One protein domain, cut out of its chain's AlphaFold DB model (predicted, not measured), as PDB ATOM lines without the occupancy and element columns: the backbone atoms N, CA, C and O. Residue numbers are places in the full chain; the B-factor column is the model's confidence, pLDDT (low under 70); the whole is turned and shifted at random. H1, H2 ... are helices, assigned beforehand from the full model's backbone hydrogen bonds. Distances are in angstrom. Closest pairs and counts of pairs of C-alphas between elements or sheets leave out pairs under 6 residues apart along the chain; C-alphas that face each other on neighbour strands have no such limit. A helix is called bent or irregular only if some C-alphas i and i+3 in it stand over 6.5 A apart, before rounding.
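Overview. This is residues 18 to 59 of the 187 residues of an uncharacterized protein of Phycisphaerales bacterium (UniProt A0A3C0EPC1). The printed part looks like a lopsided T: one long, lone helix, H1, sticks out as the stem, and beyond its last residue a narrow looped finger around residues 40 to 48 points one way and a short helix, H2, the other. The finger folds back on itself, and a short antiparallel pairing of residues 40 to 41 with 47 to 48 closes its base. There are 42 residues with two named helices, H1 then H2, and no named strand; the class is all helix. The whole is extended, with a radius of gyration of the C-alphas of 14.4 A, and flat, spanning 44 by 29 by 10 A.

Arrangement. H1, residues 18 to 34, stands free over its whole length. H2, residues 51 to 56, is apart from H1, with no C-alpha of the one within 8 A of the other. In both helices every O i to N i+4 pair is within hydrogen-bond range, and neither helix is bent.

Along the chain. H1 begins at C-alpha 18, (-0.193, 7.175, -21.400), and ends at C-alpha 34, (-7.161, 3.329, -43.826), a length of 23.8 A. Residues 35 to 50 form a stretch with no named element. H2 measures 8.8 A from C-alpha 51 to C-alpha 56, which lies at (-19.229, 17.981, -50.227).

Size, cuts and confidence. The two C-alphas farthest apart are those of Ile 18 and Gly 45, at 44.7 A, while the first and last printed C-alphas, of Ile 18 and Asp 59, are 39.3 A apart. The link from H1 to H2, 16 residues, is long. The printed part has no cut. The mean pLDDT of the printed part is 81.9, and one residue, Ala 43, is under 70.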
ATOM      1  N   ILE A  18      -0.999   7.083 -20.172       86.19
ATOM      2  CA  ILE A  18      -0.193   7.175 -21.400       86.19
ATOM      3  C   ILE A  18      -0.561   6.052 -22.373       86.19
ATOM      4  O   ILE A  18      -0.797   6.319 -23.548       86.19
ATOM      5  N   LEU A  19      -0.676   4.814 -21.886       87.31
ATOM      6  CA  LEU A  19      -1.052   3.664 -22.708       87.31
ATOM      7  C   LEU A  19      -2.425   3.862 -23.367       87.31
ATOM      8  O   LEU A  19      -2.567   3.635 -24.563       87.31
ATOM      9  N   ARG A  20      -3.430   4.326 -22.612       79.44
ATOM     10  CA  ARG A  20      -4.775   4.597 -23.147       79.44
ATOM     11  C   ARG A  20      -4.757   5.643 -24.256       79.44
ATOM     12  O   ARG A  20      -5.390   5.435 -25.287       79.44
ATOM     13  N   PHE A  21      -4.035   6.741 -24.052       84.75
ATOM     14  CA  PHE A  21      -3.892   7.772 -25.077       84.75
ATOM     15  C   PHE A  21      -3.120   7.266 -26.294       84.75
ATOM     16  O   PHE A  21      -3.524   7.555 -27.415       84.75
ATOM     17  N   GLY A  22      -2.075   6.461 -26.089       88.50
ATOM     18  CA  GLY A  22      -1.318   5.836 -27.172       88.50
ATOM     19  C   GLY A  22      -2.189   4.933 -28.044       88.50
ATOM     20  O   GLY A  22      -2.185   5.077 -29.261       88.50
ATOM     21  N   VAL A  23      -3.001   4.064 -27.432       88.81
ATOM     22  CA  VAL A  23      -3.940   3.192 -28.161       88.81
ATOM     23  C   VAL A  23      -5.002   4.010 -28.898       88.81
ATOM     24  O   VAL A  23      -5.284   3.732 -30.060       88.81
ATOM     25  N   ALA A  24      -5.567   5.039 -28.258       83.12
ATOM     26  CA  ALA A  24      -6.556   5.905 -28.894       83.12
ATOM     27  C   ALA A  24      -5.972   6.649 -30.108       83.12
ATOM     28  O   ALA A  24      -6.579   6.645 -31.175       83.12
ATOM     29  N   LEU A  25      -4.777   7.233 -29.973       91.00
ATOM     30  CA  LEU A  25      -4.088   7.927 -31.064       91.00
ATOM     31  C   LEU A  25      -3.694   6.975 -32.192       91.00
ATOM     32  O   LEU A  25      -3.872   7.320 -33.356       91.00
ATOM     33  N   ALA A  26      -3.215   5.772 -31.866       90.38
ATOM     34  CA  ALA A  26      -2.898   4.751 -32.860       90.38
ATOM     35  C   ALA A  26      -4.148   4.306 -33.629       90.38
ATOM     36  O   ALA A  26      -4.100   4.191 -34.850       90.38
ATOM     37  N   GLY A  27      -5.279   4.114 -32.943       87.81
ATOM     38  CA  GLY A  27      -6.553   3.780 -33.579       87.81
ATOM     39  C   GLY A  27      -7.054   4.892 -34.502       87.81
ATOM     40  O   GLY A  27      -7.419   4.625 -35.642       87.81
ATOM     41  N   VAL A  28      -7.010   6.148 -34.047       88.88
ATOM     42  CA  VAL A  28      -7.375   7.309 -34.875       88.88
ATOM     43  C   VAL A  28      -6.440   7.438 -36.079       88.88
ATOM     44  O   VAL A  28      -6.915   7.614 -37.197       88.88
ATOM     45  N   GLY A  29      -5.128   7.296 -35.880       90.38
ATOM     46  CA  GLY A  29      -4.140   7.331 -36.957       90.38
ATOM     47  C   GLY A  29      -4.342   6.207 -37.972       90.38
ATOM     48  O   GLY A  29      -4.302   6.456 -39.173       90.38
ATOM     49  N   TYR A  30      -4.640   4.993 -37.501       90.75
ATOM     50  CA  TYR A  30      -4.971   3.862 -38.362       90.75
ATOM     51  C   TYR A  30      -6.230   4.128 -39.186       90.75
ATOM     52  O   TYR A  30      -6.219   3.887 -40.385       90.75
ATOM     53  N   ILE A  31      -7.290   4.674 -38.579       87.19
ATOM     54  CA  ILE A  31      -8.516   5.039 -39.300       87.19
ATOM     55  C   ILE A  31      -8.219   6.105 -40.362       87.19
ATOM     56  O   ILE A  31      -8.643   5.955 -41.499       87.19
ATOM     57  N   ILE A  32      -7.456   7.148 -40.023       86.06
ATOM     58  CA  ILE A  32      -7.076   8.208 -40.972       86.06
ATOM     59  C   ILE A  32      -6.272   7.642 -42.145       86.06
ATOM     60  O   ILE A  32      -6.479   8.076 -43.276       86.06
ATOM     61  N   TYR A  33      -5.376   6.690 -41.879       85.75
ATOM     62  CA  TYR A  33      -4.571   6.024 -42.899       85.75
ATOM     63  C   TYR A  33      -5.391   5.049 -43.758       85.75
ATOM     64  O   TYR A  33      -5.191   4.978 -44.964       85.75
ATOM     65  N   ALA A  34      -6.312   4.305 -43.146       82.62
ATOM     66  CA  ALA A  34      -7.161   3.329 -43.826       82.62
ATOM     67  C   ALA A  34      -8.301   3.978 -44.632       82.62
ATOM     68  O   ALA A  34      -8.925   3.312 -45.456       82.62
ATOM     69  N   LEU A  35      -8.600   5.257 -44.387       82.81
ATOM     70  CA  LEU A  35      -9.616   6.006 -45.119       82.81
ATOM     71  C   LEU A  35      -9.092   6.459 -46.485       82.81
ATOM     72  O   LEU A  35      -8.090   7.164 -46.586       82.81
ATOM     73  N   ASN A  36      -9.846   6.140 -47.535       82.00
ATOM     74  CA  ASN A  36      -9.621   6.696 -48.865       82.00
ATOM     75  C   ASN A  36     -10.102   8.153 -48.902       82.00
ATOM     76  O   ASN A  36     -11.295   8.453 -48.987       82.00
ATOM     77  N   TRP A  37      -9.151   9.077 -48.796       79.25
ATOM     78  CA  TRP A  37      -9.422  10.515 -48.808       79.25
ATOM     79  C   TRP A  37      -9.866  11.024 -50.180       79.25
ATOM     80  O   TRP A  37     -10.705  11.922 -50.254       79.25
ATOM     81  N   ASN A  38      -9.315  10.439 -51.243       80.44
ATOM     82  CA  ASN A  38      -9.608  10.789 -52.626       80.44
ATOM     83  C   ASN A  38     -10.390   9.664 -53.310       80.44
ATOM     84  O   ASN A  38     -10.332   8.518 -52.863       80.44
ATOM     85  N   ASP A  39     -11.104   9.995 -54.383       77.19
ATOM     86  CA  ASP A  39     -11.891   9.014 -55.129       77.19
ATOM     87  C   ASP A  39     -10.966   7.943 -55.734       77.19
ATOM     88  O   ASP A  39      -9.971   8.264 -56.391       77.19
ATOM     89  N   THR A  40     -11.286   6.671 -55.501       73.50
ATOM     90  CA  THR A  40     -10.546   5.529 -56.057       73.50
ATOM     91  C   THR A  40     -11.427   4.795 -57.057       73.50
ATOM     92  O   THR A  40     -12.585   4.499 -56.766       73.50
ATOM     93  N   VAL A  41     -10.884   4.499 -58.236       72.81
ATOM     94  CA  VAL A  41     -11.567   3.701 -59.260       72.81
ATOM     95  C   VAL A  41     -11.050   2.272 -59.150       72.81
ATOM     96  O   VAL A  41      -9.847   2.049 -59.290       72.81
ATOM     97  N   ASP A  42     -11.943   1.323 -58.867       78.12
ATOM     98  CA  ASP A  42     -11.598  -0.102 -58.872       78.12
ATOM     99  C   ASP A  42     -11.278  -0.585 -60.294       78.12
ATOM    100  O   ASP A  42     -11.682   0.027 -61.285       78.12
ATOM    101  N   ALA A  43     -10.587  -1.723 -60.409       68.38
ATOM    102  CA  ALA A  43     -10.261  -2.348 -61.698       68.38
ATOM    103  C   ALA A  43     -11.505  -2.656 -62.564       68.38
ATOM    104  O   ALA A  43     -11.403  -2.689 -63.788       68.38
ATOM    105  N   ASP A  44     -12.675  -2.798 -61.933       73.88
ATOM    106  CA  ASP A  44     -13.980  -3.010 -62.575       73.88
ATOM    107  C   ASP A  44     -14.668  -1.698 -63.023       73.88
ATOM    108  O   ASP A  44     -15.811  -1.709 -63.478       73.88
ATOM    109  N   GLY A  45     -14.003  -0.545 -62.879       71.62
ATOM    110  CA  GLY A  45     -14.526   0.771 -63.265       71.62
ATOM    111  C   GLY A  45     -15.528   1.382 -62.277       71.62
ATOM    112  O   GLY A  45     -16.125   2.418 -62.572       71.62
ATOM    113  N   VAL A  46     -15.719   0.773 -61.103       74.62
ATOM    114  CA  VAL A  46     -16.609   1.290 -60.051       74.62
ATOM    115  C   VAL A  46     -15.902   2.413 -59.285       74.62
ATOM    116  O   VAL A  46     -14.823   2.219 -58.727       74.62
ATOM    117  N   LEU A  47     -16.511   3.605 -59.265       73.56
ATOM    118  CA  LEU A  47     -16.013   4.768 -58.527       73.56
ATOM    119  C   LEU A  47     -16.400   4.653 -57.047       73.56
ATOM    120  O   LEU A  47     -17.567   4.824 -56.691       73.56
ATOM    121  N   HIS A  48     -15.416   4.439 -56.179       74.62
ATOM    122  CA  HIS A  48     -15.595   4.594 -54.737       74.62
ATOM    123  C   HIS A  48     -15.338   6.050 -54.369       74.62
ATOM    124  O   HIS A  48     -14.211   6.538 -54.465       74.62
ATOM    125  N   GLN A  49     -16.400   6.757 -53.976       75.81
ATOM    126  CA  GLN A  49     -16.293   8.148 -53.545       75.81
ATOM    127  C   GLN A  49     -15.450   8.237 -52.270       75.81
ATOM    128  O   GLN A  49     -15.734   7.582 -51.265       75.81
ATOM    129  N   GLY A  50     -14.422   9.073 -52.310       81.12
ATOM    130  CA  GLY A  50     -13.600   9.402 -51.164       81.12
ATOM    131  C   GLY A  50     -14.365  10.239 -50.143       81.12
ATOM    132  O   GLY A  50     -15.417  10.838 -50.407       81.12
ATOM    133  N   VAL A  51     -13.797  10.326 -48.942       80.50
ATOM    134  CA  VAL A  51     -14.395  11.062 -47.814       80.50
ATOM    135  C   VAL A  51     -14.664  12.529 -48.172       80.50
ATOM    136  O   VAL A  51     -15.699  13.080 -47.802       80.50
ATOM    137  N   ILE A  52     -13.766  13.165 -48.932       80.06
ATOM    138  CA  ILE A  52     -13.879  14.587 -49.290       80.06
ATOM    139  C   ILE A  52     -15.110  14.845 -50.165       80.06
ATOM    140  O   ILE A  52     -15.842  15.807 -49.924       80.06
ATOM    141  N   ASN A  53     -15.350  13.996 -51.164       79.94
ATOM    142  CA  ASN A  53     -16.487  14.166 -52.064       79.94
ATOM    143  C   ASN A  53     -17.807  13.842 -51.359       79.94
ATOM    144  O   ASN A  53     -18.781  14.564 -51.549       79.94
ATOM    145  N   THR A  54     -17.799  12.857 -50.456       81.88
ATOM    146  CA  THR A  54     -18.950  12.506 -49.608       81.88
ATOM    147  C   THR A  54     -19.363  13.659 -48.685       81.88
ATOM    148  O   THR A  54     -20.546  13.931 -48.507       81.88
ATOM    149  N   ILE A  55     -18.396  14.385 -48.109       80.88
ATOM    150  CA  ILE A  55     -18.686  15.559 -47.270       80.88
ATOM    151  C   ILE A  55     -19.257  16.707 -48.112       80.88
ATOM    152  O   ILE A  55     -20.169  17.398 -47.665       80.88
ATOM    153  N   LYS A  56     -18.743  16.919 -49.330       81.94
ATOM    154  CA  LYS A  56     -19.229  17.981 -50.227       81.94
ATOM    155  C   LYS A  56     -20.619  17.700 -50.793       81.94
ATOM    156  O   LYS A  56     -21.372  18.641 -51.018       81.94
ATOM    157  N   SER A  57     -20.948  16.433 -51.030       83.19
ATOM    158  CA  SER A  57     -22.253  16.005 -51.543       83.19
ATOM    159  C   SER A  57     -23.300  15.792 -50.445       83.19
ATOM    160  O   SER A  57     -24.448  15.469 -50.754       83.19
ATOM    161  N   ALA A  58     -22.937  15.983 -49.172       83.88
ATOM    162  CA  ALA A  58     -23.843  15.787 -48.049       83.88
ATOM    163  C   ALA A  58     -25.033  16.763 -48.101       83.88
ATOM    164  O   ALA A  58     -24.868  17.983 -48.136       83.88
ATOM    165  N   ASP A  59     -26.253  16.222 -48.046       87.81
ATOM    166  CA  ASP A  59     -27.472  17.029 -47.986       87.81
ATOM    167  C   ASP A  59     -27.582  17.723 -46.621       87.81
ATOM    168  O   ASP A  59     -27.689  17.086 -45.566       87.81
TER     169      ASP A  59